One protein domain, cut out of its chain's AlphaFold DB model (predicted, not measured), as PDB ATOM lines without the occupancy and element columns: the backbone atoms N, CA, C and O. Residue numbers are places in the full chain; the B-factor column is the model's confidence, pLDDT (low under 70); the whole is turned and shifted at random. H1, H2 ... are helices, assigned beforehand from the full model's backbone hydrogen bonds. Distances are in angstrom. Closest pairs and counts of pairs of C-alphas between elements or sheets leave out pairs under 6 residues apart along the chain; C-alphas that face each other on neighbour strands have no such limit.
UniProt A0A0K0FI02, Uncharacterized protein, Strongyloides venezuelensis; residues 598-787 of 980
ATOM      1  N   CYS A 598      -2.581  -0.087  -6.178       49.09
ATOM      2  CA  CYS A 598      -2.204  -0.685  -4.894       49.09
ATOM      3  C   CYS A 598      -2.848  -2.084  -4.749       49.09
ATOM      4  O   CYS A 598      -3.939  -2.323  -5.269       49.09
ATOM      5  N   ASP A 599      -2.186  -3.018  -4.067       61.12
ATOM      6  CA  ASP A 599      -2.739  -4.355  -3.800       61.12
ATOM      7  C   ASP A 599      -3.914  -4.266  -2.803       61.12
ATOM      8  O   ASP A 599      -3.879  -3.461  -1.876       61.12
ATOM      9  N   ILE A 600      -4.973  -5.057  -2.995       57.59
ATOM     10  CA  ILE A 600      -6.162  -5.037  -2.121       57.59
ATOM     11  C   ILE A 600      -5.799  -5.495  -0.718       57.59
ATOM     12  O   ILE A 600      -6.184  -4.830   0.240       57.59
ATOM     13  N   ASN A 601      -4.968  -6.533  -0.617       64.06
ATOM     14  CA  ASN A 601      -4.476  -7.031   0.661       64.06
ATOM     15  C   ASN A 601      -3.665  -5.947   1.390       64.06
ATOM     16  O   ASN A 601      -3.762  -5.810   2.602       64.06
ATOM     17  N   GLN A 602      -2.937  -5.098   0.650       68.19
ATOM     18  CA  GLN A 602      -2.243  -3.941   1.226       68.19
ATOM     19  C   GLN A 602      -3.211  -2.844   1.686       68.19
ATOM     20  O   GLN A 602      -2.929  -2.174   2.671       68.19
ATOM     21  N   VAL A 603      -4.336  -2.616   0.998       70.69
ATOM     22  CA  VAL A 603      -5.335  -1.621   1.433       70.69
ATOM     23  C   VAL A 603      -6.054  -2.084   2.699       70.69
ATOM     24  O   VAL A 603      -6.264  -1.267   3.593       70.69
ATOM     25  N   GLU A 604      -6.402  -3.367   2.778       75.62
ATOM     26  CA  GLU A 604      -7.011  -3.986   3.960       75.62
ATOM     27  C   GLU A 604      -6.043  -3.992   5.144       75.62
ATOM     28  O   GLU A 604      -6.387  -3.466   6.198       75.62
ATOM     29  N   ASP A 605      -4.801  -4.443   4.948       79.00
ATOM     30  CA  ASP A 605      -3.740  -4.382   5.960       79.00
ATOM     31  C   ASP A 605      -3.473  -2.941   6.424       79.00
ATOM     32  O   ASP A 605      -3.379  -2.668   7.621       79.00
ATOM     33  N   MET A 606      -3.421  -1.972   5.503       81.62
ATOM     34  CA  MET A 606      -3.277  -0.558   5.860       81.62
ATOM     35  C   MET A 606      -4.477  -0.026   6.644       81.62
ATOM     36  O   MET A 606      -4.282   0.789   7.550       81.62
ATOM     37  N   PHE A 607      -5.696  -0.442   6.293       86.25
ATOM     38  CA  PHE A 607      -6.902  -0.048   7.009       86.25
ATOM     39  C   PHE A 607      -6.940  -0.667   8.407       86.25
ATOM     40  O   PHE A 607      -7.189   0.060   9.361       86.25
ATOM     41  N   GLU A 608      -6.599  -1.946   8.565       86.06
ATOM     42  CA  GLU A 608      -6.527  -2.600   9.876       86.06
ATOM     43  C   GLU A 608      -5.408  -2.018  10.745       86.06
ATOM     44  O   GLU A 608      -5.644  -1.655  11.897       86.06
ATOM     45  N   LYS A 609      -4.218  -1.774  10.183       86.00
ATOM     46  CA  LYS A 609      -3.145  -1.037  10.875       86.00
ATOM     47  C   LYS A 609      -3.593   0.362  11.286       86.00
ATOM     48  O   LYS A 609      -3.224   0.838  12.361       86.00
ATOM     49  N   ALA A 610      -4.392   1.037  10.459       85.81
ATOM     50  CA  ALA A 610      -4.988   2.317  10.816       85.81
ATOM     51  C   ALA A 610      -6.049   2.166  11.921       85.81
ATOM     52  O   ALA A 610      -6.074   2.997  12.821       85.81
ATOM     53  N   CYS A 611      -6.869   1.115  11.915       85.00
ATOM     54  CA  CYS A 611      -7.834   0.826  12.977       85.00
ATOM     55  C   CYS A 611      -7.125   0.573  14.317       85.00
ATOM     56  O   CYS A 611      -7.436   1.253  15.295       85.00
ATOM     57  N   ILE A 612      -6.095  -0.281  14.335       84.81
ATOM     58  CA  ILE A 612      -5.237  -0.552  15.505       84.81
ATOM     59  C   ILE A 612      -4.556   0.727  15.998       84.81
ATOM     60  O   ILE A 612      -4.451   0.984  17.193       84.81
ATOM     61  N   LYS A 613      -4.092   1.576  15.079       84.56
ATOM     62  CA  LYS A 613      -3.510   2.867  15.449       84.56
ATOM     63  C   LYS A 613      -4.558   3.824  16.028       84.56
ATOM     64  O   LYS A 613      -4.235   4.596  16.927       84.56
ATOM     65  N   SER A 614      -5.790   3.777  15.518       83.56
ATOM     66  CA  SER A 614      -6.881   4.666  15.925       83.56
ATOM     67  C   SER A 614      -7.528   4.268  17.247       83.56
ATOM     68  O   SER A 614      -8.070   5.132  17.932       83.56
ATOM     69  N   SER A 615      -7.441   2.989  17.635       80.88
ATOM     70  CA  SER A 615      -8.004   2.493  18.896       80.88
ATOM     71  C   SER A 615      -7.352   3.168  20.107       80.88
ATOM     72  O   SER A 615      -8.049   3.528  21.055       80.88
ATOM     73  N   LYS A 616      -6.041   3.448  20.018       79.00
ATOM     74  CA  LYS A 616      -5.265   4.162  21.045       79.00
ATOM     75  C   LYS A 616      -5.533   5.672  21.078       79.00
ATOM     76  O   LYS A 616      -5.524   6.264  22.147       79.00
ATOM     77  N   SER A 617      -5.717   6.319  19.924       79.31
ATOM     78  CA  SER A 617      -5.969   7.770  19.825       79.31
ATOM     79  C   SER A 617      -6.479   8.163  18.433       79.31
ATOM     80  O   SER A 617      -6.174   7.491  17.448       79.31
ATOM     81  N   PHE A 618      -7.205   9.282  18.317       77.44
ATOM     82  CA  PHE A 618      -7.664   9.788  17.016       77.44
ATOM     83  C   PHE A 618      -6.501  10.025  16.041       77.44
ATOM     84  O   PHE A 618      -5.482  10.631  16.382       77.44
ATOM     85  N   ILE A 619      -6.662   9.598  14.782       81.12
ATOM     86  CA  ILE A 619      -5.612   9.739  13.767       81.12
ATOM     87  C   ILE A 619      -5.785  11.037  12.976       81.12
ATOM     88  O   ILE A 619      -6.808  11.287  12.342       81.12
ATOM     89  N   LYS A 620      -4.716  11.840  12.917       76.56
ATOM     90  CA  LYS A 620      -4.675  13.066  12.109       76.56
ATOM     91  C   LYS A 620      -4.786  12.762  10.613       76.56
ATOM     92  O   LYS A 620      -3.913  12.106  10.045       76.56
ATOM     93  N   VAL A 621      -5.776  13.358   9.946       74.12
ATOM     94  CA  VAL A 621      -5.910  13.338   8.479       74.12
ATOM     95  C   VAL A 621      -5.124  14.522   7.875       74.12
ATOM     96  O   VAL A 621      -5.536  15.676   8.006       74.12
ATOM     97  N   PRO A 622      -3.968  14.295   7.220       56.41
ATOM     98  CA  PRO A 622      -2.956  15.339   7.025       56.41
ATOM     99  C   PRO A 622      -3.204  16.293   5.842       56.41
ATOM    100  O   PRO A 622      -2.501  17.299   5.723       56.41
ATOM    101  N   LYS A 623      -4.141  16.003   4.922       62.75
ATOM    102  CA  LYS A 623      -4.311  16.776   3.673       62.75
ATOM    103  C   LYS A 623      -5.773  16.861   3.219       62.75
ATOM    104  O   LYS A 623      -6.550  15.933   3.401       62.75
ATOM    105  N   LYS A 624      -6.114  17.956   2.522       67.81
ATOM    106  CA  LYS A 624      -7.334  18.046   1.701       67.81
ATOM    107  C   LYS A 624      -7.241  17.017   0.575       67.81
ATOM    108  O   LYS A 624      -6.383  17.147  -0.301       67.81
ATOM    109  N   LEU A 625      -8.123  16.028   0.597       70.38
ATOM    110  CA  LEU A 625      -8.122  14.933  -0.366       70.38
ATOM    111  C   LEU A 625      -8.898  15.328  -1.629       70.38
ATOM    112  O   LEU A 625      -9.852  16.108  -1.581       70.38
ATOM    113  N   ILE A 626      -8.455  14.824  -2.781       62.91
ATOM    114  CA  ILE A 626      -9.089  15.087  -4.078       62.91
ATOM    115  C   ILE A 626      -9.857  13.839  -4.497       62.91
ATOM    116  O   ILE A 626      -9.262  12.774  -4.667       62.91
ATOM    117  N   ILE A 627     -11.157  13.998  -4.733       62.19
ATOM    118  CA  ILE A 627     -12.014  12.968  -5.321       62.19
ATOM    119  C   ILE A 627     -12.022  13.179  -6.838       62.19
ATOM    120  O   ILE A 627     -12.406  14.240  -7.329       62.19
ATOM    121  N   ASN A 628     -11.517  12.203  -7.588       57.31
ATOM    122  CA  ASN A 628     -11.522  12.189  -9.050       57.31
ATOM    123  C   ASN A 628     -11.593  10.740  -9.558       57.31
ATOM    124  O   ASN A 628     -11.502   9.802  -8.774       57.31
ATOM    125  N   LYS A 629     -11.693  10.544 -10.879       48.81
ATOM    126  CA  LYS A 629     -11.832   9.207 -11.490       48.81
ATOM    127  C   LYS A 629     -10.733   8.185 -11.142       48.81
ATOM    128  O   LYS A 629     -10.944   7.000 -11.350       48.81
ATOM    129  N   TYR A 630      -9.570   8.628 -10.662       53.38
ATOM    130  CA  TYR A 630      -8.458   7.762 -10.255       53.38
ATOM    131  C   TYR A 630      -8.455   7.464  -8.755       53.38
ATOM    132  O   TYR A 630      -7.965   6.419  -8.351       53.38
ATOM    133  N   THR A 631      -8.982   8.371  -7.929       66.56
ATOM    134  CA  THR A 631      -9.049   8.188  -6.474       66.56
ATOM    135  C   THR A 631     -10.382   7.597  -6.026       66.56
ATOM    136  O   THR A 631     -10.406   6.905  -5.019       66.56
ATOM    137  N   ALA A 632     -11.469   7.781  -6.781       63.72
ATOM    138  CA  ALA A 632     -12.801   7.267  -6.451       63.72
ATOM    139  C   ALA A 632     -12.846   5.755  -6.125       63.72
ATOM    140  O   ALA A 632     -13.503   5.409  -5.148       63.72
ATOM    141  N   PRO A 633     -12.110   4.863  -6.825       63.69
ATOM    142  CA  PRO A 633     -12.068   3.447  -6.454       63.69
ATOM    143  C   PRO A 633     -11.492   3.189  -5.055       63.69
ATOM    144  O   PRO A 633     -11.993   2.330  -4.342       63.69
ATOM    145  N   VAL A 634     -10.478   3.961  -4.647       71.31
ATOM    146  CA  VAL A 634      -9.874   3.879  -3.306       71.31
ATOM    147  C   VAL A 634     -10.861   4.348  -2.241       71.31
ATOM    148  O   VAL A 634     -10.979   3.718  -1.200       71.31
ATOM    149  N   TRP A 635     -11.595   5.432  -2.512       81.38
ATOM    150  CA  TRP A 635     -12.647   5.910  -1.610       81.38
ATOM    151  C   TRP A 635     -13.738   4.858  -1.420       81.38
ATOM    152  O   TRP A 635     -14.111   4.597  -0.289       81.38
ATOM    153  N   MET A 636     -14.205   4.231  -2.504       75.38
ATOM    154  CA  MET A 636     -15.228   3.183  -2.436       75.38
ATOM    155  C   MET A 636     -14.750   1.936  -1.688       75.38
ATOM    156  O   MET A 636     -15.481   1.423  -0.852       75.38
ATOM    157  N   LEU A 637     -13.533   1.452  -1.967       75.81
ATOM    158  CA  LEU A 637     -12.988   0.269  -1.295       75.81
ATOM    159  C   LEU A 637     -12.895   0.492   0.218       75.81
ATOM    160  O   LEU A 637     -13.378  -0.327   0.991       75.81
ATOM    161  N   VAL A 638     -12.339   1.632   0.632       81.62
ATOM    162  CA  VAL A 638     -12.231   1.970   2.054       81.62
ATOM    163  C   VAL A 638     -13.609   2.231   2.682       81.62
ATOM    164  O   VAL A 638     -13.811   1.871   3.834       81.62
ATOM    165  N   ASP A 639     -14.573   2.799   1.949       86.88
ATOM    166  CA  ASP A 639     -15.953   2.985   2.434       86.88
ATOM    167  C   ASP A 639     -16.675   1.645   2.656       86.88
ATOM    168  O   ASP A 639     -17.432   1.521   3.612       86.88
ATOM    169  N   ASN A 640     -16.394   0.612   1.852       80.56
ATOM    170  CA  ASN A 640     -16.925  -0.736   2.092       80.56
ATOM    171  C   ASN A 640     -16.318  -1.385   3.340       80.56
ATOM    172  O   ASN A 640     -17.044  -1.982   4.130       80.56
ATOM    173  N   LEU A 641     -14.997  -1.267   3.526       84.50
ATOM    174  CA  LEU A 641     -14.322  -1.768   4.729       84.50
ATOM    175  C   LEU A 641     -14.837  -1.044   5.980       84.50
ATOM    176  O   LEU A 641     -15.126  -1.667   7.001       84.50
ATOM    177  N   LEU A 642     -15.037   0.273   5.869       90.06
ATOM    178  CA  LEU A 642     -15.675   1.082   6.898       90.06
ATOM    179  C   LEU A 642     -17.114   0.621   7.163       90.06
ATOM    180  O   LEU A 642     -17.500   0.497   8.320       90.06
ATOM    181  N   GLN A 643     -17.900   0.347   6.119       88.06
ATOM    182  CA  GLN A 643     -19.270  -0.147   6.253       88.06
ATOM    183  C   GLN A 643     -19.316  -1.474   7.014       88.06
ATOM    184  O   GLN A 643     -20.150  -1.612   7.903       88.06
ATOM    185  N   ALA A 644     -18.419  -2.414   6.706       83.00
ATOM    186  CA  ALA A 644     -18.335  -3.696   7.404       83.00
ATOM    187  C   ALA A 644     -18.014  -3.510   8.898       83.00
ATOM    188  O   ALA A 644     -18.695  -4.078   9.748       83.00
ATOM    189  N   LYS A 645     -17.048  -2.646   9.244       87.06
ATOM    190  CA  LYS A 645     -16.738  -2.341  10.652       87.06
ATOM    191  C   LYS A 645     -17.904  -1.647  11.365       87.06
ATOM    192  O   LYS A 645     -18.255  -2.036  12.471       87.06
ATOM    193  N   LEU A 646     -18.561  -0.673  10.730       88.56
ATOM    194  CA  LEU A 646     -19.692   0.063  11.318       88.56
ATOM    195  C   LEU A 646     -20.990  -0.762  11.438       88.56
ATOM    196  O   LEU A 646     -21.981  -0.247  11.953       88.56
ATOM    197  N   GLN A 647     -21.015  -2.019  10.980       83.25
ATOM    198  CA  GLN A 647     -22.109  -2.958  11.265       83.25
ATOM    199  C   GLN A 647     -21.967  -3.641  12.630       83.25
ATOM    200  O   GLN A 647     -22.973  -4.071  13.194       83.25
ATOM    201  N   VAL A 648     -20.755  -3.708  13.188       86.31
ATOM    202  CA  VAL A 648     -20.519  -4.283  14.516       86.31
ATOM    203  C   VAL A 648     -21.033  -3.312  15.579       86.31
ATOM    204  O   VAL A 648     -20.718  -2.119  15.545       86.31
ATOM    205  N   LYS A 649     -21.819  -3.824  16.537       78.75
ATOM    206  CA  LYS A 649     -22.485  -3.035  17.592       78.75
ATOM    207  C   LYS A 649     -21.515  -2.106  18.334       78.75
ATOM    208  O   LYS A 649     -21.837  -0.943  18.566       78.75
ATOM    209  N   GLU A 650     -20.302  -2.598  18.598       86.06
ATOM    210  CA  GLU A 650     -19.204  -1.868  19.245       86.06
ATOM    211  C   GLU A 650     -18.828  -0.553  18.542       86.06
ATOM    212  O   GLU A 650     -18.432   0.390  19.214       86.06
ATOM    213  N   TYR A 651     -18.962  -0.453  17.214       86.19
ATOM    214  CA  TYR A 651     -18.660   0.771  16.451       86.19
ATOM    215  C   TYR A 651     -19.925   1.516  16.010       86.19
ATOM    216  O   TYR A 651     -19.921   2.738  15.858       86.19
ATOM    217  N   LYS A 652     -21.014   0.778  15.779       84.50
ATOM    218  CA  LYS A 652     -22.297   1.320  15.326       84.50
ATOM    219  C   LYS A 652     -22.939   2.220  16.378       84.50
ATOM    220  O   LYS A 652     -23.390   3.313  16.048       84.50
ATOM    221  N   ASP A 653     -22.967   1.747  17.621       83.44
ATOM    222  CA  ASP A 653     -23.729   2.371  18.705       83.44
ATOM    223  C   ASP A 653     -22.841   3.146  19.683       83.44
ATOM    224  O   ASP A 653     -23.347   3.927  20.481       83.44
ATOM    225  N   ASN A 654     -21.519   2.985  19.600       90.12
ATOM    226  CA  ASN A 654     -20.570   3.747  20.401       90.12
ATOM    227  C   ASN A 654     -20.015   4.932  19.596       90.12
ATOM    228  O   ASN A 654     -19.377   4.764  18.552       90.12
ATOM    229  N   TYR A 655     -20.236   6.139  20.118       89.81
ATOM    230  CA  TYR A 655     -19.801   7.392  19.505       89.81
ATOM    231  C   TYR A 655     -18.286   7.451  19.242       89.81
ATOM    232  O   TYR A 655     -17.852   7.786  18.138       89.81
ATOM    233  N   GLU A 656     -17.471   7.121  20.245       89.44
ATOM    234  CA  GLU A 656     -16.016   7.244  20.166       89.44
ATOM    235  C   GLU A 656     -15.418   6.210  19.212       89.44
ATOM    236  O   GLU A 656     -14.644   6.555  18.314       89.44
ATOM    237  N   ASN A 657     -15.822   4.951  19.366       89.25
ATOM    238  CA  ASN A 657     -15.332   3.852  18.543       89.25
ATOM    239  C   ASN A 657     -15.734   4.041  17.073       89.25
ATOM    240  O   ASN A 657     -14.899   3.872  16.179       89.25
ATOM    241  N   GLY A 658     -16.970   4.480  16.810       90.06
ATOM    242  CA  GLY A 658     -17.421   4.825  15.463       90.06
ATOM    243  C   GLY A 658     -16.569   5.929  14.827       90.06
ATOM    244  O   GLY A 658     -16.082   5.770  13.704       90.06
ATOM    245  N   LEU A 659     -16.288   7.018  15.555       90.06
ATOM    246  CA  LEU A 659     -15.413   8.088  15.061       90.06
ATOM    247  C   LEU A 659     -13.969   7.630  14.827       90.06
ATOM    248  O   LEU A 659     -13.367   8.033  13.826       90.06
ATOM    249  N   LYS A 660     -13.408   6.787  15.704       90.25
ATOM    250  CA  LYS A 660     -12.048   6.245  15.552       90.25
ATOM    251  C   LYS A 660     -11.914   5.458  14.249       90.25
ATOM    252  O   LYS A 660     -11.017   5.760  13.457       90.25
ATOM    253  N   VAL A 661     -12.855   4.564  13.946       91.12
ATOM    254  CA  VAL A 661     -12.838   3.782  12.695       91.12
ATOM    255  C   VAL A 661     -13.082   4.665  11.463       91.12
ATOM    256  O   VAL A 661     -12.403   4.515  10.443       91.12
ATOM    257  N   ILE A 662     -13.967   5.666  11.549       91.94
ATOM    258  CA  ILE A 662     -14.145   6.659  10.474       91.94
ATOM    259  C   ILE A 662     -12.844   7.458  10.242       91.94
ATOM    260  O   ILE A 662     -12.485   7.765   9.097       91.94
ATOM    261  N   SER A 663     -12.090   7.764  11.302       89.12
ATOM    262  CA  SER A 663     -10.781   8.423  11.200       89.12
ATOM    263  C   SER A 663      -9.726   7.530  10.541       89.12
ATOM    264  O   SER A 663      -8.984   8.004   9.674       89.12
ATOM    265  N   ALA A 664      -9.720   6.229  10.853       90.06
ATOM    266  CA  ALA A 664      -8.859   5.235  10.217       90.06
ATOM    267  C   ALA A 664      -9.136   5.128   8.708       90.06
ATOM    268  O   ALA A 664      -8.200   5.118   7.902       90.06
ATOM    269  N   ALA A 665     -10.410   5.164   8.302       90.19
ATOM    270  CA  ALA A 665     -10.812   5.163   6.895       90.19
ATOM    271  C   ALA A 665     -10.263   6.394   6.157       90.19
ATOM    272  O   ALA A 665      -9.577   6.288   5.134       90.19
ATOM    273  N   MET A 666     -10.478   7.586   6.715       88.94
ATOM    274  CA  MET A 666      -9.980   8.830   6.124       88.94
ATOM    275  C   MET A 666      -8.448   8.896   6.075       88.94
ATOM    276  O   MET A 666      -7.879   9.400   5.097       88.94
ATOM    277  N   TYR A 667      -7.765   8.371   7.093       87.44
ATOM    278  CA  TYR A 667      -6.311   8.258   7.102       87.44
ATOM    279  C   TYR A 667      -5.812   7.324   5.996       87.44
ATOM    280  O   TYR A 667      -4.924   7.712   5.233       87.44
ATOM    281  N   THR A 668      -6.426   6.154   5.838       86.12
ATOM    282  CA  THR A 668      -6.071   5.161   4.812       86.12
ATOM    283  C   THR A 668      -6.206   5.748   3.407       86.12
ATOM    284  O   THR A 668      -5.256   5.729   2.619       86.12
ATOM    285  N   ILE A 669      -7.329   6.418   3.121       85.00
ATOM    286  CA  ILE A 669      -7.534   7.136   1.852       85.00
ATOM    287  C   ILE A 669      -6.456   8.210   1.659       85.00
ATOM    288  O   ILE A 669      -5.951   8.407   0.548       85.00
ATOM    289  N   SER A 670      -6.072   8.921   2.723       82.50
ATOM    290  CA  SER A 670      -5.032   9.945   2.633       82.50
ATOM    291  C   SER A 670      -3.680   9.367   2.215       82.50
ATOM    292  O   SER A 670      -3.036   9.941   1.334       82.50
ATOM    293  N   GLN A 671      -3.274   8.217   2.753       79.06
ATOM    294  CA  GLN A 671      -2.003   7.585   2.396       79.06
ATOM    295  C   GLN A 671      -2.001   7.146   0.925       79.06
ATOM    296  O   GLN A 671      -1.103   7.508   0.162       79.06
ATOM    297  N   LEU A 672      -3.081   6.496   0.486       73.75
ATOM    298  CA  LEU A 672      -3.203   5.932  -0.861       73.75
ATOM    299  C   LEU A 672      -3.353   6.995  -1.968       73.75
ATOM    300  O   LEU A 672      -2.918   6.809  -3.107       73.75
ATOM    301  N   THR A 673      -3.948   8.150  -1.659       69.12
ATOM    302  CA  THR A 673      -4.206   9.205  -2.660       69.12
ATOM    303  C   THR A 673      -3.091  10.248  -2.768       69.12
ATOM    304  O   THR A 673      -2.942  10.898  -3.811       69.12
ATOM    305  N   THR A 674      -2.264  10.407  -1.731       58.09
ATOM    306  CA  THR A 674      -1.197  11.419  -1.701       58.09
ATOM    307  C   THR A 674      -0.049  11.072  -2.658       58.09
ATOM    308  O   THR A 674       0.397  11.946  -3.410       58.09
ATOM    309  N   PHE A 675       0.349   9.796  -2.711       48.62
ATOM    310  CA  PHE A 675       1.477   9.290  -3.506       48.62
ATOM    311  C   PHE A 675       1.316   9.532  -5.025       48.62
ATOM    312  O   PHE A 675       2.248   9.942  -5.722       48.62
ATOM    313  N   ASN A 676       0.092   9.404  -5.551       48.62
ATOM    314  CA  ASN A 676      -0.193   9.532  -6.987       48.62
ATOM    315  C   ASN A 676      -0.309  10.985  -7.493       48.62
ATOM    316  O   ASN A 676      -0.009  11.287  -8.657       48.62
ATOM    317  N   SER A 677      -0.714  11.923  -6.632       49.72
ATOM    318  CA  SER A 677      -0.889  13.337  -7.011       49.72
ATOM    319  C   SER A 677       0.442  14.075  -7.237       49.72
ATOM    320  O   SER A 677       0.550  14.952  -8.102       49.72
ATOM    321  N   GLU A 678       1.483  13.700  -6.492       51.59
ATOM    322  CA  GLU A 678       2.804  14.332  -6.553       51.59
ATOM    323  C   GLU A 678       3.611  13.822  -7.758       51.59
ATOM    324  O   GLU A 678       4.200  14.625  -8.492       51.59
ATOM    325  N   ARG A 679       3.531  12.518  -8.066       52.69
ATOM    326  CA  ARG A 679       4.157  11.909  -9.256       52.69
ATOM    327  C   ARG A 679       3.582  12.470 -10.564       52.69
ATOM    328  O   ARG A 679       4.323  12.815 -11.486       52.69
ATOM    329  N   THR A 680       2.261  12.647 -10.641       57.44
ATOM    330  CA  THR A 680       1.583  13.185 -11.838       57.44
ATOM    331  C   THR A 680       1.874  14.667 -12.088       57.44
ATOM    332  O   THR A 680       2.002  15.079 -13.245       57.44
ATOM    333  N   THR A 681       2.031  15.474 -11.036       59.50
ATOM    334  CA  THR A 681       2.335  16.911 -11.161       59.50
ATOM    335  C   THR A 681       3.783  17.146 -11.593       59.50
ATOM    336  O   THR A 681       4.015  17.906 -12.537       59.50
ATOM    337  N   LYS A 682       4.750  16.419 -11.011       66.38
ATOM    338  CA  LYS A 682       6.162  16.453 -11.445       66.38
ATOM    339  C   LYS A 682       6.316  16.062 -12.921       66.38
ATOM    340  O   LYS A 682       6.985  16.762 -13.682       66.38
ATOM    341  N   ASN A 683       5.614  15.017 -13.365       69.81
ATOM    342  CA  ASN A 683       5.631  14.583 -14.767       69.81
ATOM    343  C   ASN A 683       5.016  15.618 -15.725       69.81
ATOM    344  O   ASN A 683       5.538  15.830 -16.822       69.81
ATOM    345  N   LYS A 684       3.943  16.311 -15.315       71.31
ATOM    346  CA  LYS A 684       3.355  17.415 -16.096       71.31
ATOM    347  C   LYS A 684       4.318  18.590 -16.250       71.31
ATOM    348  O   LYS A 684       4.469  19.089 -17.363       71.31
ATOM    349  N   ILE A 685       4.996  18.988 -15.171       75.44
ATOM    350  CA  ILE A 685       6.020  20.047 -15.191       75.44
ATOM    351  C   ILE A 685       7.156  19.664 -16.150       75.44
ATOM    352  O   ILE A 685       7.491  20.441 -17.045       75.44
ATOM    353  N   LYS A 686       7.688  18.436 -16.038       81.56
ATOM    354  CA  LYS A 686       8.753  17.919 -16.918       81.56
ATOM    355  C   LYS A 686       8.334  17.934 -18.396       81.56
ATOM    356  O   LYS A 686       9.087  18.402 -19.249       81.56
ATOM    357  N   LYS A 687       7.109  17.490 -18.704       80.00
ATOM    358  CA  LYS A 687       6.562  17.480 -20.072       80.00
ATOM    359  C   LYS A 687       6.386  18.892 -20.640       80.00
ATOM    360  O   LYS A 687       6.777  19.130 -21.781       80.00
ATOM    361  N   LEU A 688       5.846  19.830 -19.858       80.50
ATOM    362  CA  LEU A 688       5.671  21.224 -20.281       80.50
ATOM    363  C   LEU A 688       7.014  21.903 -20.569       80.50
ATOM    364  O   LEU A 688       7.155  22.517 -21.625       80.50
ATOM    365  N   ARG A 689       8.017  21.720 -19.697       88.38
ATOM    366  CA  ARG A 689       9.377  22.244 -19.914       88.38
ATOM    367  C   ARG A 689       9.988  21.724 -21.220       88.38
ATOM    368  O   ARG A 689      10.469  22.522 -22.019       88.38
ATOM    369  N   LYS A 690       9.873  20.417 -21.499       89.44
ATOM    370  CA  LYS A 690      10.361  19.814 -22.757       89.44
ATOM    371  C   LYS A 690       9.654  20.386 -23.997       89.44
ATOM    372  O   LYS A 690      10.298  20.638 -25.011       89.44
ATOM    373  N   MET A 691       8.341  20.621 -23.922       82.62
ATOM    374  CA  MET A 691       7.573  21.215 -25.028       82.62
ATOM    375  C   MET A 691       7.931  22.686 -25.286       82.62
ATOM    376  O   MET A 691       7.946  23.099 -26.443       82.62
ATOM    377  N   ILE A 692       8.203  23.462 -24.233       86.94
ATOM    378  CA  ILE A 692       8.645  24.863 -24.336       86.94
ATOM    379  C   ILE A 692      10.026  24.923 -24.993       86.94
ATOM    380  O   ILE A 692      10.199  25.659 -25.960       86.94
ATOM    381  N   LEU A 693      10.972  24.099 -24.528       91.19
ATOM    382  CA  LEU A 693      12.332  24.040 -25.068       91.19
ATOM    383  C   LEU A 693      12.343  23.665 -26.559       91.19
ATOM    384  O   LEU A 693      12.930  24.377 -27.368       91.19
ATOM    385  N   ASN A 694      11.620  22.605 -26.940       88.25
ATOM    386  CA  ASN A 694      11.510  22.191 -28.344       88.25
ATOM    387  C   ASN A 694      10.831  23.270 -29.212       88.25
ATOM    388  O   ASN A 694      11.249  23.537 -30.334       88.25
ATOM    389  N   GLY A 695       9.805  23.945 -28.680       87.75
ATOM    390  CA  GLY A 695       9.171  25.071 -29.366       87.75
ATOM    391  C   GLY A 695      10.143  26.224 -29.636       87.75
ATOM    392  O   GLY A 695      10.145  26.754 -30.744       87.75
ATOM    393  N   ARG A 696      10.976  26.591 -28.651       91.25
ATOM    394  CA  ARG A 696      11.978  27.663 -28.781       91.25
ATOM    395  C   ARG A 696      13.031  27.330 -29.837       91.25
ATOM    396  O   ARG A 696      13.236  28.153 -30.721       91.25
ATOM    397  N   ARG A 697      13.572  26.103 -29.822       93.19
ATOM    398  CA  ARG A 697      14.509  25.621 -30.854       93.19
ATOM    399  C   ARG A 697      13.919  25.760 -32.260       93.19
ATOM    400  O   ARG A 697      14.560  26.297 -33.152       93.19
ATOM    401  N   LYS A 698      12.664  25.338 -32.458       91.25
ATOM    402  CA  LYS A 698      11.989  25.462 -33.764       91.25
ATOM    403  C   LYS A 698      11.819  26.915 -34.208       91.25
ATOM    404  O   LYS A 698      11.985  27.208 -35.384       91.25
ATOM    405  N   VAL A 699      11.480  27.823 -33.291       89.31
ATOM    406  CA  VAL A 699      11.371  29.260 -33.598       89.31
ATOM    407  C   VAL A 699      12.722  29.845 -34.002       89.31
ATOM    408  O   VAL A 699      12.780  30.624 -34.946       89.31
ATOM    409  N   GLU A 700      13.787  29.469 -33.301       90.75
ATOM    410  CA  GLU A 700      15.148  29.934 -33.556       90.75
ATOM    411  C   GLU A 700      15.634  29.512 -34.946       90.75
ATOM    412  O   GLU A 700      15.992  30.373 -35.745       90.75
ATOM    413  N   VAL A 701      15.489  28.228 -35.296       88.75
ATOM    414  CA  VAL A 701      15.832  27.715 -36.633       88.75
ATOM    415  C   VAL A 701      15.014  28.413 -37.724       88.75
ATOM    416  O   VAL A 701      15.574  28.880 -38.711       88.75
ATOM    417  N   LEU A 702      13.697  28.574 -37.548       87.38
ATOM    418  CA  LEU A 702      12.852  29.228 -38.557       87.38
ATOM    419  C   LEU A 702      13.165  30.724 -38.742       87.38
ATOM    420  O   LEU A 702      12.927  31.256 -39.826       87.38
ATOM    421  N   LYS A 703      13.700  31.409 -37.721       87.69
ATOM    422  CA  LYS A 703      14.111  32.824 -37.809       87.69
ATOM    423  C   LYS A 703      15.365  33.041 -38.658       87.69
ATOM    424  O   LYS A 703      15.575  34.161 -39.114       87.69
ATOM    425  N   THR A 704      16.164  32.000 -38.898       85.31
ATOM    426  CA  THR A 704      17.377  32.087 -39.733       85.31
ATOM    427  C   THR A 704      17.081  32.150 -41.238       85.31
ATOM    428  O   THR A 704      17.948  32.524 -42.024       85.31
ATOM    429  N   ILE A 705      15.847  31.842 -41.655       85.38
ATOM    430  CA  ILE A 705      15.444  31.808 -43.065       85.38
ATOM    431  C   ILE A 705      15.332  33.240 -43.610       85.38
ATOM    432  O   ILE A 705      14.350  33.937 -43.340       85.38
ATOM    433  N   LYS A 706      16.321  33.669 -44.406       69.62
ATOM    434  CA  LYS A 706      16.312  34.968 -45.105       69.62
ATOM    435  C   LYS A 706      15.771  34.875 -46.538       69.62
ATOM    436  O   LYS A 706      14.940  35.694 -46.913       69.62
ATOM    437  N   THR A 707      16.188  33.870 -47.310       69.81
ATOM    438  CA  THR A 707      15.778  33.681 -48.720       69.81
ATOM    439  C   THR A 707      15.388  32.231 -49.019       69.81
ATOM    440  O   THR A 707      14.246  31.980 -49.399       69.81
ATOM    441  N   ARG A 708      16.280  31.258 -48.773       74.25
ATOM    442  CA  ARG A 708      15.999  29.812 -48.869       74.25
ATOM    443  C   ARG A 708      16.080  29.128 -47.494       74.25
ATOM    444  O   ARG A 708      16.928  29.502 -46.685       74.25
ATOM    445  N   PRO A 709      15.196  28.158 -47.190       77.75
ATOM    446  CA  PRO A 709      15.267  27.393 -45.948       77.75
ATOM    447  C   PRO A 709      16.428  26.389 -45.980       77.75
ATOM    448  O   PRO A 709      16.627  25.712 -46.985       77.75
ATOM    449  N   SER A 710      17.153  26.252 -44.865       83.69
ATOM    450  CA  SER A 710      18.082  25.133 -44.652       83.69
ATOM    451  C   SER A 710      17.339  23.788 -44.631       83.69
ATOM    452  O   SER A 710      16.116  23.748 -44.461       83.69
ATOM    453  N   SER A 711      18.062  22.672 -44.751       81.94
ATOM    454  CA  SER A 711      17.485  21.318 -44.676       81.94
ATOM    455  C   SER A 711      16.697  21.084 -43.374       81.94
ATOM    456  O   SER A 711      15.564  20.599 -43.406       81.94
ATOM    457  N   GLU A 712      17.236  21.521 -42.229       85.44
ATOM    458  CA  GLU A 712      16.558  21.453 -40.926       85.44
ATOM    459  C   GLU A 712      15.299  22.338 -40.898       85.44
ATOM    460  O   GLU A 712      14.231  21.906 -40.457       85.44
ATOM    461  N   ALA A 713      15.382  23.560 -41.429       85.25
ATOM    462  CA  ALA A 713      14.249  24.475 -41.505       85.25
ATOM    463  C   ALA A 713      13.113  23.943 -42.402       85.25
ATOM    464  O   ALA A 713      11.938  24.041 -42.037       85.25
ATOM    465  N   ALA A 714      13.448  23.351 -43.552       84.94
ATOM    466  CA  ALA A 714      12.490  22.734 -44.464       84.94
ATOM    467  C   ALA A 714      11.784  21.531 -43.817       84.94
ATOM    468  O   ALA A 714      10.555  21.420 -43.883       84.94
ATOM    469  N   SER A 715      12.539  20.687 -43.110       89.06
ATOM    470  CA  SER A 715      12.002  19.551 -42.352       89.06
ATOM    471  C   SER A 715      11.029  19.995 -41.251       89.06
ATOM    472  O   SER A 715       9.905  19.490 -41.158       89.06
ATOM    473  N   ILE A 716      11.395  21.022 -40.475       88.38
ATOM    474  CA  ILE A 716      10.525  21.606 -39.443       88.38
ATOM    475  C   ILE A 716       9.232  22.163 -40.057       88.38
ATOM    476  O   ILE A 716       8.151  21.955 -39.499       88.38
ATOM    477  N   LEU A 717       9.305  22.862 -41.195       87.06
ATOM    478  CA  LEU A 717       8.119  23.387 -41.878       87.06
ATOM    479  C   LEU A 717       7.187  22.264 -42.346       87.06
ATOM    480  O   LEU A 717       5.973  22.371 -42.159       87.06
ATOM    481  N   ASN A 718       7.732  21.174 -42.886       87.00
ATOM    482  CA  ASN A 718       6.943  20.011 -43.292       87.00
ATOM    483  C   ASN A 718       6.278  19.323 -42.091       87.00
ATOM    484  O   ASN A 718       5.070  19.077 -42.131       87.00
ATOM    485  N   GLU A 719       7.002  19.121 -40.983       89.94
ATOM    486  CA  GLU A 719       6.413  18.597 -39.742       89.94
ATOM    487  C   GLU A 719       5.244  19.480 -39.270       89.94
ATOM    488  O   GLU A 719       4.179  18.979 -38.903       89.94
ATOM    489  N   LEU A 720       5.406  20.808 -39.291       86.56
ATOM    490  CA  LEU A 720       4.369  21.746 -38.849       86.56
ATOM    491  C   LEU A 720       3.143  21.740 -39.765       86.56
ATOM    492  O   LEU A 720       2.019  21.812 -39.264       86.56
ATOM    493  N   ARG A 721       3.332  21.628 -41.082       86.69
ATOM    494  CA  ARG A 721       2.232  21.542 -42.052       86.69
ATOM    495  C   ARG A 721       1.431  20.251 -41.892       86.69
ATOM    496  O   ARG A 721       0.202  20.314 -41.882       86.69
ATOM    497  N   LEU A 722       2.105  19.119 -41.674       85.19
ATOM    498  CA  LEU A 722       1.461  17.828 -41.403       85.19
ATOM    499  C   LEU A 722       0.704  17.844 -40.073       85.19
ATOM    500  O   LEU A 722      -0.452  17.435 -39.981       85.19
ATOM    501  N   ARG A 723       1.343  18.368 -39.024       81.00
ATOM    502  CA  ARG A 723       0.779  18.384 -37.671       81.00
ATOM    503  C   ARG A 723      -0.361  19.386 -37.505       81.00
ATOM    504  O   ARG A 723      -1.202  19.216 -36.621       81.00
ATOM    505  N   PHE A 724      -0.405  20.426 -38.339       83.00
ATOM    506  CA  PHE A 724      -1.450  21.448 -38.335       83.00
ATOM    507  C   PHE A 724      -2.060  21.635 -39.739       83.00
ATOM    508  O   PHE A 724      -1.841  22.676 -40.363       83.00
ATOM    509  N   PRO A 725      -2.918  20.703 -40.210       75.25
ATOM    510  CA  PRO A 725      -3.419  20.687 -41.592       75.25
ATOM    511  C   PRO A 725      -4.178  21.958 -41.994       75.25
ATOM    512  O   PRO A 725      -4.051  22.454 -43.110       75.25
ATOM    513  N   LYS A 726      -4.916  22.559 -41.049       78.12
ATOM    514  CA  LYS A 726      -5.645  23.829 -41.249       78.12
ATOM    515  C   LYS A 726      -4.733  25.047 -41.441       78.12
ATOM    516  O   LYS A 726      -5.220  26.131 -41.730       78.12
ATOM    517  N   ARG A 727      -3.427  24.883 -41.227       79.94
ATOM    518  CA  ARG A 727      -2.396  25.922 -41.335       79.94
ATOM    519  C   ARG A 727      -1.345  25.577 -42.386       79.94
ATOM    520  O   ARG A 727      -0.293  26.203 -42.410       79.94
ATOM    521  N   LYS A 728      -1.618  24.608 -43.270       80.56
ATOM    522  CA  LYS A 728      -0.668  24.161 -44.303       80.56
ATOM    523  C   LYS A 728      -0.134  25.308 -45.182       80.56
ATOM    524  O   LYS A 728       1.036  25.297 -45.552       80.56
ATOM    525  N   ASN A 729      -0.967  26.329 -45.415       83.06
ATOM    526  CA  ASN A 729      -0.666  27.494 -46.253       83.06
ATOM    527  C   ASN A 729       0.021  28.653 -45.504       83.06
ATOM    528  O   ASN A 729       0.213  29.712 -46.093       83.06
ATOM    529  N   TYR A 730       0.360  28.499 -44.220       86.06
ATOM    530  CA  TYR A 730       1.019  29.570 -43.468       86.06
ATOM    531  C   TYR A 730       2.406  29.869 -44.052       86.06
ATOM    532  O   TYR A 730       3.198  28.961 -44.336       86.06
ATOM    533  N   LYS A 731       2.723  31.158 -44.173       87.38
ATOM    534  CA  LYS A 731       4.077  31.647 -44.448       87.38
ATOM    535  C   LYS A 731       4.969  31.412 -43.223       87.38
ATOM    536  O   LYS A 731       4.491  31.327 -42.092       87.38
ATOM    537  N   VAL A 732       6.288  31.374 -43.423       85.62
ATOM    538  CA  VAL A 732       7.282  31.158 -42.347       85.62
ATOM    539  C   VAL A 732       7.059  32.109 -41.162       85.62
ATOM    540  O   VAL A 732       7.000  31.666 -40.016       85.62
ATOM    541  N   LYS A 733       6.835  33.404 -41.430       84.94
ATOM    542  CA  LYS A 733       6.548  34.416 -40.395       84.94
ATOM    543  C   LYS A 733       5.284  34.095 -39.582       84.94
ATOM    544  O   LYS A 733       5.264  34.312 -38.373       84.94
ATOM    545  N   GLU A 734       4.252  33.536 -40.209       84.31
ATOM    546  CA  GLU A 734       2.997  33.160 -39.544       84.31
ATOM    547  C   GLU A 734       3.169  31.895 -38.688       84.31
ATOM    548  O   GLU A 734       2.606  31.800 -37.594       84.31
ATOM    549  N   PHE A 735       3.997  30.942 -39.133       87.62
ATOM    550  CA  PHE A 735       4.380  29.781 -38.324       87.62
ATOM    551  C   PHE A 735       5.209  30.176 -37.097       87.62
ATOM    552  O   PHE A 735       4.942  29.669 -36.006       87.62
ATOM    553  N   ILE A 736       6.151  31.114 -37.244       87.00
ATOM    554  CA  ILE A 736       6.930  31.668 -36.125       87.00
ATOM    555  C   ILE A 736       5.992  32.299 -35.090       87.00
ATOM    556  O   ILE A 736       6.025  31.907 -33.923       87.00
ATOM    557  N   GLN A 737       5.088  33.188 -35.514       86.25
ATOM    558  CA  GLN A 737       4.120  33.826 -34.610       86.25
ATOM    559  C   GLN A 737       3.218  32.804 -33.899       86.25
ATOM    560  O   GLN A 737       2.938  32.922 -32.702       86.25
ATOM    561  N   PHE A 738       2.775  31.768 -34.615       88.00
ATOM    562  CA  PHE A 738       1.971  30.691 -34.044       88.00
ATOM    563  C   PHE A 738       2.733  29.875 -32.986       88.00
ATOM    564  O   PHE A 738       2.173  29.534 -31.937       88.00
ATOM    565  N   LEU A 739       4.002  29.553 -33.237       85.50
ATOM    566  CA  LEU A 739       4.846  28.837 -32.285       85.50
ATOM    567  C   LEU A 739       5.152  29.690 -31.052       85.50
ATOM    568  O   LEU A 739       4.991  29.199 -29.937       85.50
ATOM    569  N   GLU A 740       5.488  30.968 -31.225       87.00
ATOM    570  CA  GLU A 740       5.716  31.906 -30.119       87.00
ATOM    571  C   GLU A 740       4.476  32.047 -29.221       87.00
ATOM    572  O   GLU A 740       4.579  31.977 -27.992       87.00
ATOM    573  N   TRP A 741       3.278  32.136 -29.810       90.75
ATOM    574  CA  TRP A 741       2.021  32.129 -29.056       90.75
ATOM    575  C   TRP A 741       1.821  30.824 -28.265       90.75
ATOM    576  O   TRP A 741       1.477  30.845 -27.079       90.75
ATOM    577  N   ASN A 742       2.087  29.677 -28.893       81.94
ATOM    578  CA  ASN A 742       1.980  28.361 -28.259       81.94
ATOM    579  C   ASN A 742       2.977  28.139 -27.119       81.94
ATOM    580  O   ASN A 742       2.660  27.394 -26.188       81.94
ATOM    581  N   ILE A 743       4.185  28.695 -27.227       88.50
ATOM    582  CA  ILE A 743       5.218  28.668 -26.184       88.50
ATOM    583  C   ILE A 743       4.732  29.511 -25.006       88.50
ATOM    584  O   ILE A 743       4.628  28.994 -23.894       88.50
ATOM    585  N   ARG A 744       4.303  30.751 -25.268       84.12
ATOM    586  CA  ARG A 744       3.821  31.684 -24.241       84.12
ATOM    587  C   ARG A 744       2.613  31.151 -23.469       84.12
ATOM    588  O   ARG A 744       2.532  31.310 -22.253       84.12
ATOM    589  N   SER A 745       1.686  30.470 -24.148       80.00
ATOM    590  CA  SER A 745       0.559  29.802 -23.483       80.00
ATOM    591  C   SER A 745       1.030  28.715 -22.508       80.00
ATOM    592  O   SER A 745       0.515  28.627 -21.397       80.00
ATOM    593  N   LYS A 746       2.022  27.902 -22.897       84.69
ATOM    594  CA  LYS A 746       2.553  26.819 -22.051       84.69
ATOM    595  C   LYS A 746       3.390  27.344 -20.884       84.69
ATOM    596  O   LYS A 746       3.371  26.739 -19.815       84.69
ATOM    597  N   GLU A 747       4.098  28.456 -21.065       85.25
ATOM    598  CA  GLU A 747       4.829  29.142 -19.990       85.25
ATOM    599  C   GLU A 747       3.879  29.645 -18.898       85.25
ATOM    600  O   GLU A 747       4.135  29.428 -17.714       85.25
ATOM    601  N   LEU A 748       2.739  30.230 -19.280       75.94
ATOM    602  CA  LEU A 748       1.711  30.660 -18.327       75.94
ATOM    603  C   LEU A 748       1.131  29.485 -17.529       75.94
ATOM    604  O   LEU A 748       0.948  29.596 -16.312       75.94
ATOM    605  N   ASP A 749       0.875  28.354 -18.190       70.75
ATOM    606  CA  ASP A 749       0.426  27.131 -17.519       70.75
ATOM    607  C   ASP A 749       1.481  26.605 -16.535       70.75
ATOM    608  O   ASP A 749       1.141  26.239 -15.406       70.75
ATOM    609  N   LEU A 750       2.764  26.630 -16.918       82.75
ATOM    610  CA  LEU A 750       3.877  26.222 -16.060       82.75
ATOM    611  C   LEU A 750       3.966  27.099 -14.801       82.75
ATOM    612  O   LEU A 750       3.940  26.570 -13.688       82.75
ATOM    613  N   THR A 751       3.962  28.428 -14.954       77.12
ATOM    614  CA  THR A 751       4.002  29.372 -13.823       77.12
ATOM    615  C   THR A 751       2.810  29.184 -12.883       77.12
ATOM    616  O   THR A 751       2.945  29.258 -11.658       77.12
ATOM    617  N   ARG A 752       1.619  28.922 -13.436       74.69
ATOM    618  CA  ARG A 752       0.410  28.674 -12.641       74.69
ATOM    619  C   ARG A 752       0.540  27.408 -11.794       74.69
ATOM    620  O   ARG A 752       0.165  27.432 -10.620       74.69
ATOM    621  N   ILE A 753       1.054  26.322 -12.371       70.94
ATOM    622  CA  ILE A 753       1.261  25.050 -11.666       70.94
ATOM    623  C   ILE A 753       2.318  25.220 -10.566       70.94
ATOM    624  O   ILE A 753       2.058  24.862  -9.419       70.94
ATOM    625  N   GLU A 754       3.455  25.849 -10.865       75.88
ATOM    626  CA  GLU A 754       4.538  26.080  -9.894       75.88
ATOM    627  C   GLU A 754       4.093  26.973  -8.721       75.88
ATOM    628  O   GLU A 754       4.413  26.703  -7.560       75.88
ATOM    629  N   LYS A 755       3.278  28.004  -8.981       71.56
ATOM    630  CA  LYS A 755       2.695  28.856  -7.930       71.56
ATOM    631  C   LYS A 755       1.735  28.088  -7.016       71.56
ATOM    632  O   LYS A 755       1.684  28.354  -5.813       71.56
ATOM    633  N   ASN A 756       0.968  27.151  -7.569       65.06
ATOM    634  CA  ASN A 756       0.072  26.301  -6.787       65.06
ATOM    635  C   ASN A 756       0.849  25.310  -5.914       65.06
ATOM    636  O   ASN A 756       0.486  25.139  -4.752       65.06
ATOM    637  N   GLU A 757       1.939  24.732  -6.422       68.81
ATOM    638  CA  GLU A 757       2.818  23.857  -5.634       68.81
ATOM    639  C   GLU A 757       3.486  24.610  -4.478       68.81
ATOM    640  O   GLU A 757       3.428  24.153  -3.337       68.81
ATOM    641  N   LYS A 758       3.993  25.831  -4.704       64.69
ATOM    642  CA  LYS A 758       4.514  26.678  -3.612       64.69
ATOM    643  C   LYS A 758       3.468  26.923  -2.516       64.69
ATOM    644  O   LYS A 758       3.763  26.787  -1.332       64.69
ATOM    645  N   ARG A 759       2.218  27.223  -2.893       58.53
ATOM    646  CA  ARG A 759       1.101  27.392  -1.939       58.53
ATOM    647  C   ARG A 759       0.760  26.104  -1.189       58.53
ATOM    648  O   ARG A 759       0.382  26.169  -0.022       58.53
ATOM    649  N   LYS A 760       0.862  24.950  -1.847       59.62
ATOM    650  CA  LYS A 760       0.644  23.634  -1.235       59.62
ATOM    651  C   LYS A 760       1.719  23.337  -0.185       59.62
ATOM    652  O   LYS A 760       1.368  22.957   0.929       59.62
ATOM    653  N   MET A 761       2.989  23.597  -0.501       60.56
ATOM    654  CA  MET A 761       4.113  23.455   0.434       60.56
ATOM    655  C   MET A 761       3.981  24.385   1.646       60.56
ATOM    656  O   MET A 761       4.167  23.943   2.776       60.56
ATOM    657  N   LEU A 762       3.554  25.635   1.430       55.59
ATOM    658  CA  LEU A 762       3.264  26.597   2.503       55.59
ATOM    659  C   LEU A 762       2.206  26.078   3.489       55.59
ATOM    660  O   LEU A 762       2.388  26.166   4.701       55.59
ATOM    661  N   ARG A 763       1.111  25.495   2.982       54.16
ATOM    662  CA  ARG A 763       0.061  24.906   3.831       54.16
ATOM    663  C   ARG A 763       0.568  23.703   4.623       54.16
ATOM    664  O   ARG A 763       0.187  23.540   5.776       54.16
ATOM    665  N   LEU A 764       1.422  22.878   4.016       53.56
ATOM    666  CA  LEU A 764       1.999  21.706   4.673       53.56
ATOM    667  C   LEU A 764       2.958  22.111   5.803       53.56
ATOM    668  O   LEU A 764       2.862  21.560   6.896       53.56
ATOM    669  N   ALA A 765       3.822  23.101   5.566       51.62
ATOM    670  CA  ALA A 765       4.721  23.643   6.584       51.62
ATOM    671  C   ALA A 765       3.941  24.216   7.782       51.62
ATOM    672  O   ALA A 765       4.238  23.879   8.926       51.62
ATOM    673  N   TYR A 766       2.874  24.982   7.522       46.31
ATOM    674  CA  TYR A 766       2.008  25.514   8.580       46.31
ATOM    675  C   TYR A 766       1.269  24.420   9.369       46.31
ATOM    676  O   TYR A 766       1.059  24.552  10.565       46.31
ATOM    677  N   SER A 767       0.897  23.309   8.720       45.25
ATOM    678  CA  SER A 767       0.209  22.190   9.390       45.25
ATOM    679  C   SER A 767       1.091  21.373  10.346       45.25
ATOM    680  O   SER A 767       0.553  20.620  11.166       45.25
ATOM    681  N   LYS A 768       2.420  21.485  10.202       47.44
ATOM    682  CA  LYS A 768       3.426  20.842  11.062       47.44
ATOM    683  C   LYS A 768       3.824  21.740  12.233       47.44
ATOM    684  O   LYS A 768       3.909  21.259  13.351       47.44
ATOM    685  N   THR A 769       3.996  23.033  11.972       51.28
ATOM    686  CA  THR A 769       4.339  24.057  12.969       51.28
ATOM    687  C   THR A 769       3.525  25.312  12.659       51.28
ATOM    688  O   THR A 769       3.917  26.087  11.774       51.28
ATOM    689  N   PRO A 770       2.367  25.503  13.317       47.56
ATOM    690  CA  PRO A 770       1.513  26.663  13.099       47.56
ATOM    691  C   PRO A 770       2.154  27.901  13.734       47.56
ATOM    692  O   PRO A 770       1.841  28.285  14.850       47.56
ATOM    693  N   SER A 771       3.087  28.516  13.009       52.53
ATOM    694  CA  SER A 771       3.757  29.754  13.401       52.53
ATOM    695  C   SER A 771       3.547  30.817  12.328       52.53
ATOM    696  O   SER A 771       3.896  30.629  11.155       52.53
ATOM    697  N   ILE A 772       3.007  31.971  12.724       49.53
ATOM    698  CA  ILE A 772       2.900  33.158  11.861       49.53
ATOM    699  C   ILE A 772       4.289  33.629  11.406       49.53
ATOM    700  O   ILE A 772       4.451  34.070  10.264       49.53
ATOM    701  N   LYS A 773       5.313  33.442  12.247       50.78
ATOM    702  CA  LYS A 773       6.726  33.716  11.943       50.78
ATOM    703  C   LYS A 773       7.205  32.899  10.731       50.78
ATOM    704  O   LYS A 773       7.832  33.445   9.824       50.78
ATOM    705  N   LEU A 774       6.809  31.624  10.645       49.75
ATOM    706  CA  LEU A 774       7.114  30.736   9.515       49.75
ATOM    707  C   LEU A 774       6.369  31.137   8.227       49.75
ATOM    708  O   LEU A 774       6.965  31.127   7.147       49.75
ATOM    709  N   ILE A 775       5.096  31.553   8.319       49.22
ATOM    710  CA  ILE A 775       4.335  32.082   7.168       49.22
ATOM    711  C   ILE A 775       4.992  33.355   6.622       49.22
ATOM    712  O   ILE A 775       5.139  33.492   5.405       49.22
ATOM    713  N   ARG A 776       5.392  34.285   7.498       54.09
ATOM    714  CA  ARG A 776       6.050  35.546   7.114       54.09
ATOM    715  C   ARG A 776       7.403  35.278   6.438       54.09
ATOM    716  O   ARG A 776       7.612  35.739   5.318       54.09
ATOM    717  N   LYS A 777       8.236  34.405   7.021       51.62
ATOM    718  CA  LYS A 777       9.535  33.986   6.456       51.62
ATOM    719  C   LYS A 777       9.399  33.329   5.072       51.62
ATOM    720  O   LYS A 777      10.104  33.699   4.138       51.62
ATOM    721  N   LEU A 778       8.464  32.390   4.901       46.66
ATOM    722  CA  LEU A 778       8.288  31.640   3.646       46.66
ATOM    723  C   LEU A 778       7.505  32.395   2.554       46.66
ATOM    724  O   LEU A 778       7.543  32.002   1.387       46.66
ATOM    725  N   SER A 779       6.792  33.470   2.903       48.03
ATOM    726  CA  SER A 779       6.107  34.353   1.943       48.03
ATOM    727  C   SER A 779       7.017  35.443   1.360       48.03
ATOM    728  O   SER A 779       6.567  36.219   0.518       48.03
ATOM    729  N   GLY A 780       8.298  35.462   1.751       43.97
ATOM    730  CA  GLY A 780       9.288  36.433   1.281       43.97
ATOM    731  C   GLY A 780       9.195  37.792   1.975       43.97
ATOM    732  O   GLY A 780       9.797  38.755   1.506       43.97
ATOM    733  N   ILE A 781       8.445  37.886   3.077       47.81
ATOM    734  CA  ILE A 781       8.375  39.084   3.911       47.81
ATOM    735  C   ILE A 781       9.559  39.013   4.884       47.81
ATOM    736  O   ILE A 781       9.569  38.169   5.779       47.81
ATOM    737  N   ARG A 782      10.576  39.869   4.701       40.34
ATOM    738  CA  ARG A 782      11.668  40.022   5.681       40.34
ATOM    739  C   ARG A 782      11.056  40.492   7.004       40.34
ATOM    740  O   ARG A 782      10.449  41.556   7.052       40.34
ATOM    741  N   SER A 783      11.165  39.680   8.052       42.34
ATOM    742  CA  SER A 783      10.758  40.057   9.405       42.34
ATOM    743  C   SER A 783      11.921  40.741  10.113       42.34
ATOM    744  O   SER A 783      12.961  40.103  10.274       42.34
ATOM    745  N   ASN A 784      11.726  41.969  10.597       40.06
ATOM    746  CA  ASN A 784      12.488  42.440  11.752       40.06
ATOM    747  C   ASN A 784      12.081  41.570  12.951       40.06
ATOM    748  O   ASN A 784      10.893  41.374  13.221       40.06
ATOM    749  N   SER A 785      13.067  40.952  13.584       47.38
ATOM    750  CA  SER A 785      12.948  40.121  14.778       47.38
ATOM    751  C   SER A 785      12.816  40.996  16.027       47.38
ATOM    752  O   SER A 785      13.691  41.828  16.231       47.38
ATOM    753  N   ASN A 786      11.736  40.797  16.803       44.50
ATOM    754  CA  ASN A 786      11.613  40.925  18.278       44.50
ATOM    755  C   ASN A 786      10.188  41.322  18.715       44.50
ATOM    756  O   ASN A 786       9.993  42.307  19.407       44.50
ATOM    757  N   THR A 787       9.165  40.568  18.310       47.94
ATOM    758  CA  THR A 787       7.842  40.651  18.960       47.94
ATOM    759  C   THR A 787       7.546  39.307  19.602       47.94
ATOM    760  O   THR A 787       7.387  38.311  18.883       47.94
TER     761      THR A 787
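This is residues 598 to 787 of the 980 residues of an uncharacterized protein of Strongyloides venezuelensis (UniProt A0A0K0FI02). One very long helix, H4, makes the long axis; H1 and H2 pack on its first part, with short H3 at that end, while H6 packs on its last part and spreads from it as a narrow V. H5 packs near the far end of H4, and short H7 folds back at the end of H6. The printed part has 190 residues with seven named helices, H1 to H7 in order, no named strand, and is all helix. It is extended, radius of gyration of the C-alphas 26.3 A, and flat, spanning 84 by 53 by 22 A.

Find C-alpha 600 at (-6.162, -5.037, -2.121), where H1, residues 600 to 616, begins. Next come H2, residues 632 to 645, and H3, residues 649 to 652. From C-alpha 655 at (-19.801, 7.392, 19.505), H4 runs 71.3 A to residue 703. H5 is residues 711 to 723, H6 residues 732 to 768, 54.5 A long, and H7 residues 772 to 778, ending at (8.288, 31.640, 3.646).

Start at the hub, H4, which touches five helices. Its residues 657 to 668 touch H1 at a steep tilt of 52 degrees, closest C-alphas Ala 610 and Ala 664, 4.9 A. Its residues 661 to 673 touch H2 at a shallow 8 degrees, opposite ways, Val 638 to Ala 665, 6.0 A. H3 touches H4 only at the corner, Tyr 651 to Gly 658, 4.4 A. H4's residues 685 to 703 touch H6 at a shallow 28 degrees, opposite ways, Ile 692 to Ile 743, 5.4 A. H4 and H5 touch at a steep 47 degrees, Leu 702 to Ala 713, 5.8 A. H6 and H7 form a helical hairpin, Tyr 766 to Ile 775, 7.1 A. Every O i to N i+4 pair is within hydrogen-bond range in H2, H5, H6 and H7; H1 has 12 of 13, H4 40 of 45, and H3 is too short for one.

The farthest C-alphas, Lys 649 and Thr 707, are 84.9 A apart. The printed part has no cut, and the link from H1 to H2, residues 617 to 631, is long. Look for pLDDT under 70 in 61 residues, among them 673 to 683 and 756 to 787.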